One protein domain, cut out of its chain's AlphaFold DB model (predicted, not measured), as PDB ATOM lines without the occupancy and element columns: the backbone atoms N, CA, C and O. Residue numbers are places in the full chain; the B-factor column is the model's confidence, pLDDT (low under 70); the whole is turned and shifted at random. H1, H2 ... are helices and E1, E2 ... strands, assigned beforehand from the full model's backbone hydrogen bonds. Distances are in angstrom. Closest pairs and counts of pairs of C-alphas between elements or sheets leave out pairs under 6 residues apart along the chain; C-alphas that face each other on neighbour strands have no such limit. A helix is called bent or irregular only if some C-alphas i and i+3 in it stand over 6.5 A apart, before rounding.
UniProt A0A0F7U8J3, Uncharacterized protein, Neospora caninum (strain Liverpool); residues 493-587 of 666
ATOM      1  N   PRO A 493      16.186 -31.151 -35.145       69.31
ATOM      2  CA  PRO A 493      16.202 -32.155 -34.081       69.31
ATOM      3  C   PRO A 493      14.813 -32.517 -33.549       69.31
ATOM      4  O   PRO A 493      14.046 -31.639 -33.154       69.31
ATOM      5  N   LEU A 494      14.523 -33.814 -33.457       77.94
ATOM      6  CA  LEU A 494      13.317 -34.331 -32.819       77.94
ATOM      7  C   LEU A 494      13.653 -35.557 -31.960       77.94
ATOM      8  O   LEU A 494      14.375 -36.458 -32.387       77.94
ATOM      9  N   PHE A 495      13.120 -35.603 -30.743       84.81
ATOM     10  CA  PHE A 495      13.447 -36.611 -29.735       84.81
ATOM     11  C   PHE A 495      12.216 -37.405 -29.318       84.81
ATOM     12  O   PHE A 495      11.117 -36.866 -29.229       84.81
ATOM     13  N   PHE A 496      12.378 -38.688 -29.015       87.69
ATOM     14  CA  PHE A 496      11.268 -39.538 -28.588       87.69
ATOM     15  C   PHE A 496      11.720 -40.619 -27.618       87.69
ATOM     16  O   PHE A 496      12.869 -41.046 -27.637       87.69
ATOM     17  N   ILE A 497      10.800 -41.077 -26.772       85.81
ATOM     18  CA  ILE A 497      11.083 -42.109 -25.772       85.81
ATOM     19  C   ILE A 497      10.590 -43.450 -26.302       85.81
ATOM     20  O   ILE A 497       9.388 -43.639 -26.496       85.81
ATOM     21  N   SER A 498      11.505 -44.391 -26.513       83.25
ATOM     22  CA  SER A 498      11.176 -45.729 -27.006       83.25
ATOM     23  C   SER A 498      12.201 -46.758 -26.525       83.25
ATOM     24  O   SER A 498      13.268 -46.414 -26.031       83.25
ATOM     25  N   ARG A 499      11.851 -48.043 -26.636       81.62
ATOM     26  CA  ARG A 499      12.792 -49.169 -26.481       81.62
ATOM     27  C   ARG A 499      13.530 -49.490 -27.786       81.62
ATOM     28  O   ARG A 499      14.483 -50.269 -27.796       81.62
ATOM     29  N   SER A 500      13.040 -48.936 -28.893       80.75
ATOM     30  CA  SER A 500      13.569 -49.106 -30.240       80.75
ATOM     31  C   SER A 500      14.059 -47.761 -30.781       80.75
ATOM     32  O   SER A 500      13.326 -46.774 -30.673       80.75
ATOM     33  N   PRO A 501      15.224 -47.729 -31.457       75.81
ATOM     34  CA  PRO A 501      15.719 -46.535 -32.138       75.81
ATOM     35  C   PRO A 501      14.888 -46.149 -33.369       75.81
ATOM     36  O   PRO A 501      15.154 -45.124 -33.986       75.81
ATOM     37  N   ARG A 502      13.893 -46.960 -33.749       79.69
ATOM     38  CA  ARG A 502      12.939 -46.667 -34.823       79.69
ATOM     39  C   ARG A 502      11.539 -46.490 -34.249       79.69
ATOM     40  O   ARG A 502      11.143 -47.235 -33.348       79.69
ATOM     41  N   ILE A 503      10.791 -45.537 -34.805       78.56
ATOM     42  CA  ILE A 503       9.381 -45.321 -34.463       78.56
ATOM     43  C   ILE A 503       8.586 -46.572 -34.880       78.56
ATOM     44  O   ILE A 503       8.695 -47.003 -36.031       78.56
ATOM     45  N   PRO A 504       7.814 -47.190 -33.968       73.94
ATOM     46  CA  PRO A 504       7.071 -48.415 -34.248       73.94
ATOM     47  C   PRO A 504       5.763 -48.119 -35.007       73.94
ATOM     48  O   PRO A 504       4.674 -48.307 -34.473       73.94
ATOM     49  N   TRP A 505       5.872 -47.649 -36.253       73.62
ATOM     50  CA  TRP A 505       4.744 -47.189 -37.078       73.62
ATOM     51  C   TRP A 505       3.579 -48.184 -37.163       73.62
ATOM     52  O   TRP A 505       2.440 -47.784 -36.955       73.62
ATOM     53  N   GLY A 506       3.862 -49.474 -37.387       65.81
ATOM     54  CA  GLY A 506       2.822 -50.506 -37.510       65.81
ATOM     55  C   GLY A 506       1.988 -50.704 -36.241       65.81
ATOM     56  O   GLY A 506       0.803 -50.980 -36.327       65.81
ATOM     57  N   LEU A 507       2.578 -50.481 -35.065       66.50
ATOM     58  CA  LEU A 507       1.893 -50.625 -33.777       66.50
ATOM     59  C   LEU A 507       1.098 -49.363 -33.430       66.50
ATOM     60  O   LEU A 507       0.047 -49.428 -32.811       66.50
ATOM     61  N   LEU A 508       1.579 -48.194 -33.856       69.56
ATOM     62  CA  LEU A 508       0.871 -46.927 -33.658       69.56
ATOM     63  C   LEU A 508      -0.351 -46.774 -34.577       69.56
ATOM     64  O   LEU A 508      -1.168 -45.891 -34.331       69.56
ATOM     65  N   ALA A 509      -0.473 -47.623 -35.600       61.69
ATOM     66  CA  ALA A 509      -1.618 -47.680 -36.505       61.69
ATOM     67  C   ALA A 509      -2.736 -48.629 -36.031       61.69
ATOM     68  O   ALA A 509      -3.829 -48.590 -36.589       61.69
ATOM     69  N   GLU A 510      -2.500 -49.473 -35.017       60.66
ATOM     70  CA  GLU A 510      -3.517 -50.416 -34.544       60.66
ATOM     71  C   GLU A 510      -4.572 -49.722 -33.656       60.66
ATOM     72  O   GLU A 510      -4.231 -49.154 -32.613       60.66
ATOM     73  N   PRO A 511      -5.873 -49.811 -33.995       53.06
ATOM     74  CA  PRO A 511      -6.960 -49.200 -33.223       53.06
ATOM     75  C   PRO A 511      -7.302 -49.950 -31.918       53.06
ATOM     76  O   PRO A 511      -8.286 -49.627 -31.257       53.06
ATOM     77  N   SER A 512      -6.527 -50.969 -31.531       49.88
ATOM     78  CA  SER A 512      -6.958 -52.024 -30.600       49.88
ATOM     79  C   SER A 512      -6.666 -51.783 -29.112       49.88
ATOM     80  O   SER A 512      -6.990 -52.637 -28.286       49.88
ATOM     81  N   ALA A 513      -6.079 -50.653 -28.705       47.62
ATOM     82  CA  ALA A 513      -5.600 -50.518 -27.329       47.62
ATOM     83  C   ALA A 513      -6.467 -49.624 -26.432       47.62
ATOM     84  O   ALA A 513      -6.481 -48.399 -26.545       47.62
ATOM     85  N   SER A 514      -7.053 -50.254 -25.416       43.53
ATOM     86  CA  SER A 514      -7.773 -49.708 -24.254       43.53
ATOM     87  C   SER A 514      -6.973 -48.748 -23.342       43.53
ATOM     88  O   SER A 514      -7.363 -48.490 -22.205       43.53
ATOM     89  N   SER A 515      -5.863 -48.172 -23.819       49.25
ATOM     90  CA  SER A 515      -5.160 -47.067 -23.158       49.25
ATOM     91  C   SER A 515      -4.770 -45.994 -24.194       49.25
ATOM     92  O   SER A 515      -3.832 -46.226 -24.968       49.25
ATOM     93  N   PRO A 516      -5.424 -44.818 -24.208       51.28
ATOM     94  CA  PRO A 516      -5.292 -43.796 -25.251       51.28
ATOM     95  C   PRO A 516      -4.053 -42.911 -25.028       51.28
ATOM     96  O   PRO A 516      -4.143 -41.705 -24.814       51.28
ATOM     97  N   GLY A 517      -2.864 -43.511 -24.985       60.47
ATOM     98  CA  GLY A 517      -1.620 -42.765 -24.796       60.47
ATOM     99  C   GLY A 517      -1.011 -42.319 -26.124       60.47
ATOM    100  O   GLY A 517      -0.423 -43.157 -26.809       60.47
ATOM    101  N   SER A 518      -1.070 -41.020 -26.440       72.50
ATOM    102  CA  SER A 518      -0.390 -40.433 -27.607       72.50
ATOM    103  C   SER A 518       1.131 -40.650 -27.560       72.50
ATOM    104  O   SER A 518       1.770 -40.568 -26.502       72.50
ATOM    105  N   PHE A 519       1.733 -40.908 -28.719       78.31
ATOM    106  CA  PHE A 519       3.176 -40.981 -28.914       78.31
ATOM    107  C   PHE A 519       3.767 -39.567 -28.953       78.31
ATOM    108  O   PHE A 519       3.462 -38.769 -29.837       78.31
ATOM    109  N   LEU A 520       4.600 -39.245 -27.964       81.75
ATOM    110  CA  LEU A 520       5.129 -37.896 -27.759       81.75
ATOM    111  C   LEU A 520       6.480 -37.721 -28.457       81.75
ATOM    112  O   LEU A 520       7.395 -38.523 -28.254       81.75
ATOM    113  N   LEU A 521       6.597 -36.639 -29.221       83.19
ATOM    114  CA  LEU A 521       7.786 -36.234 -29.965       83.19
ATOM    115  C   LEU A 521       8.223 -34.850 -29.479       83.19
ATOM    116  O   LEU A 521       7.471 -33.891 -29.598       83.19
ATOM    117  N   TYR A 522       9.418 -34.728 -28.921       82.44
ATOM    118  CA  TYR A 522       9.903 -33.520 -28.261       82.44
ATOM    119  C   TYR A 522      10.889 -32.772 -29.150       82.44
ATOM    120  O   TYR A 522      11.853 -33.359 -29.631       82.44
ATOM    121  N   LEU A 523      10.706 -31.460 -29.305       79.44
ATOM    122  CA  LEU A 523      11.710 -30.594 -29.942       79.44
ATOM    123  C   LEU A 523      12.893 -30.271 -29.013       79.44
ATOM    124  O   LEU A 523      13.908 -29.760 -29.470       79.44
ATOM    125  N   ASN A 524      12.777 -30.570 -27.716       79.12
ATOM    126  CA  ASN A 524      13.819 -30.353 -26.717       79.12
ATOM    127  C   ASN A 524      14.195 -31.669 -26.040       79.12
ATOM    128  O   ASN A 524      13.350 -32.343 -25.443       79.12
ATOM    129  N   ARG A 525      15.483 -31.999 -26.075       81.88
ATOM    130  CA  ARG A 525      16.000 -33.228 -25.483       81.88
ATOM    131  C   ARG A 525      15.782 -33.304 -23.975       81.88
ATOM    132  O   ARG A 525      15.329 -34.328 -23.476       81.88
ATOM    133  N   ARG A 526      16.040 -32.209 -23.251       80.62
ATOM    134  CA  ARG A 526      15.912 -32.178 -21.781       80.62
ATOM    135  C   ARG A 526      14.487 -32.488 -21.327       80.62
ATOM    136  O   ARG A 526      14.288 -33.056 -20.255       80.62
ATOM    137  N   ASP A 527      13.497 -32.120 -22.137       80.50
ATOM    138  CA  ASP A 527      12.094 -32.417 -21.861       80.50
ATOM    139  C   ASP A 527      11.792 -33.909 -22.074       80.50
ATOM    140  O   ASP A 527      11.083 -34.507 -21.260       80.50
ATOM    141  N   ALA A 528      12.405 -34.537 -23.086       83.62
ATOM    142  CA  ALA A 528      12.348 -35.984 -23.285       83.62
ATOM    143  C   ALA A 528      13.032 -36.752 -22.136       83.62
ATOM    144  O   ALA A 528      12.442 -37.692 -21.607       83.62
ATOM    145  N   ASP A 529      14.213 -36.323 -21.685       84.12
ATOM    146  CA  ASP A 529      14.930 -36.958 -20.566       84.12
ATOM    147  C   ASP A 529      14.135 -36.858 -19.251       84.12
ATOM    148  O   ASP A 529      13.973 -37.837 -18.518       84.12
ATOM    149  N   ARG A 530      13.543 -35.689 -18.967       83.31
ATOM    150  CA  ARG A 530      12.653 -35.501 -17.803       83.31
ATOM    151  C   ARG A 530      11.409 -36.378 -17.883       83.31
ATOM    152  O   ARG A 530      10.953 -36.896 -16.863       83.31
ATOM    153  N   ALA A 531      10.827 -36.512 -19.072       83.62
ATOM    154  CA  ALA A 531       9.680 -37.381 -19.282       83.62
ATOM    155  C   ALA A 531      10.060 -38.861 -19.113       83.62
ATOM    156  O   ALA A 531       9.285 -39.601 -18.505       83.62
ATOM    157  N   LEU A 532      11.255 -39.278 -19.550       84.25
ATOM    158  CA  LEU A 532      11.782 -40.624 -19.320       84.25
ATOM    159  C   LEU A 532      11.887 -40.916 -17.816       84.25
ATOM    160  O   LEU A 532      11.236 -41.852 -17.348       84.25
ATOM    161  N   ALA A 533      12.565 -40.056 -17.051       82.94
ATOM    162  CA  ALA A 533      12.729 -40.228 -15.603       82.94
ATOM    163  C   ALA A 533      11.380 -40.345 -14.861       82.94
ATOM    164  O   ALA A 533      11.182 -41.221 -14.019       82.94
ATOM    165  N   LYS A 534      10.391 -39.513 -15.224       81.31
ATOM    166  CA  LYS A 534       9.029 -39.594 -14.661       81.31
ATOM    167  C   LYS A 534       8.319 -40.900 -15.019       81.31
ATOM    168  O   LYS A 534       7.589 -41.451 -14.199       81.31
ATOM    169  N   THR A 535       8.498 -41.394 -16.243       76.31
ATOM    170  CA  THR A 535       7.861 -42.645 -16.687       76.31
ATOM    171  C   THR A 535       8.467 -43.886 -16.044       76.31
ATOM    172  O   THR A 535       7.775 -44.894 -15.893       76.31
ATOM    173  N   GLU A 536       9.732 -43.820 -15.641       76.62
ATOM    174  CA  GLU A 536      10.368 -44.862 -14.840       76.62
ATOM    175  C   GLU A 536       9.829 -44.864 -13.409       76.62
ATOM    176  O   GLU A 536       9.473 -45.928 -12.912       76.62
ATOM    177  N   ALA A 537       9.636 -43.683 -12.813       71.88
ATOM    178  CA  ALA A 537       9.087 -43.534 -11.465       71.88
ATOM    179  C   ALA A 537       7.607 -43.955 -11.330       71.88
ATOM    180  O   ALA A 537       7.204 -44.474 -10.294       71.88
ATOM    181  N   LEU A 538       6.776 -43.731 -12.356       67.62
ATOM    182  CA  LEU A 538       5.319 -43.930 -12.265       67.62
ATOM    183  C   LEU A 538       4.838 -45.361 -12.559       67.62
ATOM    184  O   LEU A 538       3.660 -45.646 -12.347       67.62
ATOM    185  N   GLY A 539       5.683 -46.247 -13.103       62.62
ATOM    186  CA  GLY A 539       5.362 -47.659 -13.396       62.62
ATOM    187  C   GLY A 539       4.254 -47.920 -14.440       62.62
ATOM    188  O   GLY A 539       4.192 -49.000 -15.027       62.62
ATOM    189  N   LYS A 540       3.398 -46.936 -14.740       61.12
ATOM    190  CA  LYS A 540       2.323 -47.000 -15.735       61.12
ATOM    191  C   LYS A 540       2.873 -46.608 -17.103       61.12
ATOM    192  O   LYS A 540       3.193 -45.448 -17.355       61.12
ATOM    193  N   ARG A 541       3.002 -47.591 -17.995       65.31
ATOM    194  CA  ARG A 541       3.536 -47.407 -19.351       65.31
ATOM    195  C   ARG A 541       2.452 -47.734 -20.380       65.31
ATOM    196  O   ARG A 541       1.871 -48.818 -20.267       65.31
ATOM    197  N   PRO A 542       2.188 -46.859 -21.373       64.62
ATOM    198  CA  PRO A 542       1.325 -47.216 -22.492       64.62
ATOM    199  C   PRO A 542       1.854 -48.478 -23.178       64.62
ATOM    200  O   PRO A 542       3.056 -48.754 -23.163       64.62
ATOM    201  N   TRP A 543       0.942 -49.264 -23.740       64.56
ATOM    202  CA  TRP A 543       1.211 -50.611 -24.245       64.56
ATOM    203  C   TRP A 543       2.368 -50.660 -25.261       64.56
ATOM    204  O   TRP A 543       3.233 -51.526 -25.155       64.56
ATOM    205  N   TRP A 544       2.482 -49.664 -26.149       62.47
ATOM    206  CA  TRP A 544       3.557 -49.570 -27.143       62.47
ATOM    207  C   TRP A 544       4.952 -49.364 -26.521       62.47
ATOM    208  O   TRP A 544       5.967 -49.683 -27.135       62.47
ATOM    209  N   ARG A 545       5.032 -48.905 -25.263       66.75
ATOM    210  CA  ARG A 545       6.285 -48.824 -24.485       66.75
ATOM    211  C   ARG A 545       6.661 -50.136 -23.794       66.75
ATOM    212  O   ARG A 545       7.744 -50.217 -23.215       66.75
ATOM    213  N   LYS A 546       5.792 -51.153 -23.823       63.06
ATOM    214  CA  LYS A 546       6.073 -52.498 -23.288       63.06
ATOM    215  C   LYS A 546       6.730 -53.423 -24.320       63.06
ATOM    216  O   LYS A 546       7.094 -54.547 -23.983       63.06
ATOM    217  N   LEU A 547       6.931 -52.949 -25.547       60.53
ATOM    218  CA  LEU A 547       7.434 -53.750 -26.657       60.53
ATOM    219  C   LEU A 547       8.965 -53.828 -26.630       60.53
ATOM    220  O   LEU A 547       9.661 -52.822 -26.742       60.53
ATOM    221  N   GLY A 548       9.494 -55.040 -26.458       61.66
ATOM    222  CA  GLY A 548      10.930 -55.337 -26.485       61.66
ATOM    223  C   GLY A 548      11.591 -55.439 -25.107       61.66
ATOM    224  O   GLY A 548      11.098 -54.904 -24.119       61.66
ATOM    225  N   ARG A 549      12.731 -56.141 -25.045       67.19
ATOM    226  CA  ARG A 549      13.506 -56.398 -23.811       67.19
ATOM    227  C   ARG A 549      14.485 -55.272 -23.436       67.19
ATOM    228  O   ARG A 549      15.130 -55.351 -22.399       67.19
ATOM    229  N   ARG A 550      14.625 -54.242 -24.280       73.06
ATOM    230  CA  ARG A 550      15.562 -53.127 -24.066       73.06
ATOM    231  C   ARG A 550      15.018 -52.114 -23.047       73.06
ATOM    232  O   ARG A 550      13.794 -51.957 -22.956       73.06
ATOM    233  N   PRO A 551      15.894 -51.421 -22.297       78.88
ATOM    234  CA  PRO A 551      15.473 -50.303 -21.460       78.88
ATOM    235  C   PRO A 551      14.858 -49.192 -22.321       78.88
ATOM    236  O   PRO A 551      15.117 -49.100 -23.522       78.88
ATOM    237  N   LEU A 552      13.998 -48.375 -21.710       82.06
ATOM    238  CA  LEU A 552      13.506 -47.169 -22.371       82.06
ATOM    239  C   LEU A 552      14.665 -46.182 -22.486       82.06
ATOM    240  O   LEU A 552      15.406 -45.988 -21.529       82.06
ATOM    241  N   ALA A 553      14.800 -45.560 -23.648       84.94
ATOM    242  CA  ALA A 553      15.809 -44.548 -23.895       84.94
ATOM    243  C   ALA A 553      15.215 -43.399 -24.711       84.94
ATOM    244  O   ALA A 553      14.180 -43.544 -25.375       84.94
ATOM    245  N   VAL A 554      15.887 -42.252 -24.659       84.94
ATOM    246  CA  VAL A 554      15.625 -41.149 -25.581       84.94
ATOM    247  C   VAL A 554      16.369 -41.428 -26.883       84.94
ATOM    248  O   VAL A 554      17.584 -41.609 -26.909       84.94
ATOM    249  N   HIS A 555      15.617 -41.476 -27.973       85.19
ATOM    250  CA  HIS A 555      16.115 -41.625 -29.330       85.19
ATOM    251  C   HIS A 555      15.890 -40.335 -30.119       85.19
ATOM    252  O   HIS A 555      15.067 -39.497 -29.746       85.19
ATOM    253  N   ARG A 556      16.634 -40.181 -31.219       80.19
ATOM    254  CA  ARG A 556      16.612 -38.993 -32.080       80.19
ATOM    255  C   ARG A 556      16.157 -39.332 -33.498       80.19
ATOM    256  O   ARG A 556      16.469 -40.404 -34.009       80.19
ATOM    257  N   THR A 557      15.464 -38.390 -34.122       76.19
ATOM    258  CA  THR A 557      15.110 -38.338 -35.546       76.19
ATOM    259  C   THR A 557      15.139 -36.872 -35.996       76.19
ATOM    260  O   THR A 557      15.389 -35.985 -35.176       76.19
ATOM    261  N   SER A 558      14.900 -36.597 -37.277       71.25
ATOM    262  CA  SER A 558      14.621 -35.232 -37.734       71.25
ATOM    263  C   SER A 558      13.119 -35.004 -37.902       71.25
ATOM    264  O   SER A 558      12.368 -35.953 -38.143       71.25
ATOM    265  N   LEU A 559      12.667 -33.757 -37.756       73.56
ATOM    266  CA  LEU A 559      11.272 -33.389 -38.005       73.56
ATOM    267  C   LEU A 559      10.874 -33.708 -39.448       73.56
ATOM    268  O   LEU A 559       9.781 -34.197 -39.688       73.56
ATOM    269  N   GLU A 560      11.778 -33.478 -40.392       70.44
ATOM    270  CA  GLU A 560      11.563 -33.652 -41.824       70.44
ATOM    271  C   GLU A 560      11.377 -35.135 -42.161       70.44
ATOM    272  O   GLU A 560      10.352 -35.509 -42.725       70.44
ATOM    273  N   SER A 561      12.287 -36.000 -41.696       64.56
ATOM    274  CA  SER A 561      12.166 -37.456 -41.880       64.56
ATOM    275  C   SER A 561      10.932 -38.035 -41.186       64.56
ATOM    276  O   SER A 561      10.291 -38.956 -41.696       64.56
ATOM    277  N   PHE A 562      10.566 -37.490 -40.024       76.75
ATOM    278  CA  PHE A 562       9.350 -37.885 -39.331       76.75
ATOM    279  C   PHE A 562       8.096 -37.477 -40.109       76.75
ATOM    280  O   PHE A 562       7.198 -38.301 -40.256       76.75
ATOM    281  N   LEU A 563       8.025 -36.244 -40.620       72.88
ATOM    282  CA  LEU A 563       6.885 -35.775 -41.407       72.88
ATOM    283  C   LEU A 563       6.754 -36.543 -42.724       72.88
ATOM    284  O   LEU A 563       5.636 -36.852 -43.121       72.88
ATOM    285  N   GLU A 564       7.867 -36.898 -43.369       67.56
ATOM    286  CA  GLU A 564       7.872 -37.753 -44.563       67.56
ATOM    287  C   GLU A 564       7.277 -39.128 -44.262       67.56
ATOM    288  O   GLU A 564       6.351 -39.575 -44.940       67.56
ATOM    289  N   ALA A 565       7.767 -39.782 -43.208       69.38
ATOM    290  CA  ALA A 565       7.247 -41.074 -42.783       69.38
ATOM    291  C   ALA A 565       5.790 -40.973 -42.304       69.38
ATOM    292  O   ALA A 565       4.998 -41.881 -42.551       69.38
ATOM    293  N   PHE A 566       5.406 -39.871 -41.660       73.56
ATOM    294  CA  PHE A 566       4.030 -39.618 -41.245       73.56
ATOM    295  C   PHE A 566       3.113 -39.438 -42.457       73.56
ATOM    296  O   PHE A 566       2.065 -40.067 -42.495       73.56
ATOM    297  N   ALA A 567       3.514 -38.666 -43.470       66.31
ATOM    298  CA  ALA A 567       2.744 -38.460 -44.697       66.31
ATOM    299  C   ALA A 567       2.615 -39.748 -45.528       66.31
ATOM    300  O   ALA A 567       1.526 -40.062 -46.006       66.31
ATOM    301  N   ALA A 568       3.689 -40.538 -45.637       64.31
ATOM    302  CA  ALA A 568       3.659 -41.835 -46.314       64.31
ATOM    303  C   ALA A 568       2.720 -42.832 -45.609       64.31
ATOM    304  O   ALA A 568       1.978 -43.565 -46.259       64.31
ATOM    305  N   ASN A 569       2.700 -42.815 -44.273       65.38
ATOM    306  CA  ASN A 569       1.819 -43.665 -43.472       65.38
ATOM    307  C   ASN A 569       0.428 -43.051 -43.243       65.38
ATOM    308  O   ASN A 569      -0.464 -43.739 -42.752       65.38
ATOM    309  N   ALA A 570       0.201 -41.790 -43.620       60.09
ATOM    310  CA  ALA A 570      -1.057 -41.093 -43.375       60.09
ATOM    311  C   ALA A 570      -2.228 -41.711 -44.147       60.09
ATOM    312  O   ALA A 570      -3.347 -41.632 -43.668       60.09
ATOM    313  N   ALA A 571      -1.998 -42.391 -45.277       56.34
ATOM    314  CA  ALA A 571      -3.051 -43.149 -45.964       56.34
ATOM    315  C   ALA A 571      -3.529 -44.373 -45.151       56.34
ATOM    316  O   ALA A 571      -4.711 -44.703 -45.175       56.34
ATOM    317  N   VAL A 572      -2.624 -45.005 -44.395       56.06
ATOM    318  CA  VAL A 572      -2.916 -46.135 -43.492       56.06
ATOM    319  C   VAL A 572      -3.465 -45.642 -42.150       56.06
ATOM    320  O   VAL A 572      -4.285 -46.311 -41.538       56.06
ATOM    321  N   LEU A 573      -3.052 -44.453 -41.702       53.22
ATOM    322  CA  LEU A 573      -3.562 -43.806 -40.488       53.22
ATOM    323  C   LEU A 573      -4.898 -43.074 -40.714       53.22
ATOM    324  O   LEU A 573      -5.629 -42.858 -39.756       53.22
ATOM    325  N   ALA A 574      -5.244 -42.709 -41.952       48.88
ATOM    326  CA  ALA A 574      -6.500 -42.036 -42.304       48.88
ATOM    327  C   ALA A 574      -7.736 -42.948 -42.223       48.88
ATOM    328  O   ALA A 574      -8.859 -42.447 -42.272       48.88
ATOM    329  N   SER A 575      -7.549 -44.267 -42.112       50.00
ATOM    330  CA  SER A 575      -8.614 -45.215 -41.766       50.00
ATOM    331  C   SER A 575      -8.816 -45.355 -40.247       50.00
ATOM    332  O   SER A 575      -9.796 -45.964 -39.820       50.00
ATOM    333  N   ALA A 576      -7.917 -44.788 -39.434       46.47
ATOM    334  CA  ALA A 576      -7.989 -44.743 -37.975       46.47
ATOM    335  C   ALA A 576      -8.663 -43.421 -37.512       46.47
ATOM    336  O   ALA A 576      -8.796 -42.496 -38.318       46.47
ATOM    337  N   PRO A 577      -9.169 -43.319 -36.261       46.00
ATOM    338  CA  PRO A 577     -10.081 -42.250 -35.841       46.00
ATOM    339  C   PRO A 577      -9.478 -40.845 -35.997       46.00
ATOM    340  O   PRO A 577      -8.272 -40.679 -36.135       46.00
ATOM    341  N   SER A 578     -10.342 -39.829 -35.928       50.69
ATOM    342  CA  SER A 578     -10.128 -38.390 -36.184       50.69
ATOM    343  C   SER A 578      -8.975 -37.678 -35.442       50.69
ATOM    344  O   SER A 578      -8.883 -36.452 -35.495       50.69
ATOM    345  N   GLN A 579      -8.096 -38.395 -34.740       56.41
ATOM    346  CA  GLN A 579      -6.989 -37.855 -33.958       56.41
ATOM    347  C   GLN A 579      -5.691 -38.618 -34.249       56.41
ATOM    348  O   GLN A 579      -5.617 -39.835 -34.098       56.41
ATOM    349  N   SER A 580      -4.644 -37.878 -34.632       64.50
ATOM    350  CA  SER A 580      -3.301 -38.428 -34.841       64.50
ATOM    351  C   SER A 580      -2.791 -39.133 -33.574       64.50
ATOM    352  O   SER A 580      -2.884 -38.564 -32.481       64.50
ATOM    353  N   PRO A 581      -2.171 -40.324 -33.688       68.75
ATOM    354  CA  PRO A 581      -1.544 -40.988 -32.548       68.75
ATOM    355  C   PRO A 581      -0.281 -40.256 -32.072       68.75
ATOM    356  O   PRO A 581       0.267 -40.609 -31.028       68.75
ATOM    357  N   PHE A 582       0.188 -39.241 -32.805       77.19
ATOM    358  CA  PHE A 582       1.380 -38.462 -32.493       77.19
ATOM    359  C   PHE A 582       1.033 -37.084 -31.935       77.19
ATOM    360  O   PHE A 582       0.133 -36.405 -32.424       77.19
ATOM    361  N   LEU A 583       1.822 -36.629 -30.963       78.81
ATOM    362  CA  LEU A 583       1.792 -35.256 -30.472       78.81
ATOM    363  C   LEU A 583       3.205 -34.673 -30.486       78.81
ATOM    364  O   LEU A 583       4.107 -35.195 -29.823       78.81
ATOM    365  N   LEU A 584       3.383 -33.566 -31.211       76.94
ATOM    366  CA  LEU A 584       4.603 -32.770 -31.154       76.94
ATOM    367  C   LEU A 584       4.566 -31.850 -29.926       76.94
ATOM    368  O   LEU A 584       3.643 -31.055 -29.737       76.94
ATOM    369  N   VAL A 585       5.594 -31.968 -29.093       76.50
ATOM    370  CA  VAL A 585       5.799 -31.196 -27.872       76.50
ATOM    371  C   VAL A 585       6.800 -30.077 -28.180       76.50
ATOM    372  O   VAL A 585       7.970 -30.365 -28.470       76.50
ATOM    373  N   PRO A 586       6.375 -28.799 -28.132       71.62
ATOM    374  CA  PRO A 586       7.284 -27.678 -28.324       71.62
ATOM    375  C   PRO A 586       8.306 -27.607 -27.186       71.62
ATOM    376  O   PRO A 586       8.041 -28.069 -26.077       71.62
ATOM    377  N   ALA A 587       9.457 -26.981 -27.440       66.88
ATOM    378  CA  ALA A 587      10.429 -26.714 -26.384       66.88
ATOM    379  C   ALA A 587       9.767 -25.905 -25.252       66.88
ATOM    380  O   ALA A 587       9.166 -24.854 -25.511       66.88
TER     381      ALA A 587
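This is residues 493 to 587 of the 666 residues of an uncharacterized protein of Neospora caninum (strain Liverpool) (UniProt A0A0F7U8J3). A strongly twisted sheet of four strands has the long helix H2 packed over one face, while the other long helix, H4, starts straight from the end of E3 and stands beside the strands, with the sheet between it and H2. Two one-turn helices, H1 and H3, lie close together, H3 near the end of E1 at Ser 498 and H1 near the start of E2 at Phe 519. The printed part has 95 residues, with four named helices and four named strands in the order E1 H1 E2 H2 H3 E3 H4 E4; the class is mixed, helices and strands. The sheet's order is E3 E1 E2 E4, mixed, with E2 and E4 parallel and the other neighbours antiparallel. The whole is compact, with a radius of gyration of the C-alphas of 13.0 A and spans of 35 by 30 by 22 A.

E1, residues 493 to 498, begins with C-alpha 493 at (16.202, -32.155, -34.081) and is 16.1 A long. H1 is residues 505 to 508, and E2 is residues 519 to 522. H2, residues 525 to 538, is 20.1 A long and ends with C-alpha 538 at (5.319, -43.930, -12.265). H3 is residues 543 to 546. E3, residues 553 to 558, is 16.7 A long. H4, residues 559 to 573, is 18.3 A long and irregular, but only just: C-alphas 568 and 571 are 6.8 A apart. E4, residues 582 to 585, ends with C-alpha 585 at (5.799, -31.196, -27.872).

E1 and E3 are antiparallel at 145 degrees, with N 496 and O 555 2.9 A apart. E1 and E2 are antiparallel at 143 degrees, with N 522 and O 495 at 2.7 A. E2 and E4 are parallel at 26 degrees, with N 585 and O 521 at 2.7 A. H2 is on the sheet, making two layers, a helix on one face of a sheet; it lies over E1 at a height over the sheet of 8.2 A and runs along the strands, at 11 degrees to E1 on the local plane. Its closest C-alphas to E1 are those of Arg 525 and Phe 495, 6.0 A. H4 stands at the sheet's level, with a height of 1.2 A; the closest C-alphas of H4 and E1 are those of Leu 559 and Leu 494, 5.7 A. H2 and H4 are apart. H3 only grazes the sheet, with residues 544 to 546. H1 is not on the sheet; it is close to but not clearly touching H3, the closest C-alphas being those of Leu 507 and Trp 544, 6.9 A. E2, H2 H3, E3 and E3, H4, E4 are split strand-helix-strand units, their same-way strands separated in the sheet, each with a right-handed crossover. Every O i to N i+4 pair is within hydrogen-bond range in H2, and 9 of 11 in H4; H1 and H3 are too short for such a pair.

The two C-alphas farthest apart, of Ala 537 and Ala 571, are 36.6 A apart. The printed part has no cut, and no link is long. Its mean pLDDT is 70.3, with 44 residues under 70, among them 506 to 517, 538 to 549 and 567 to 581.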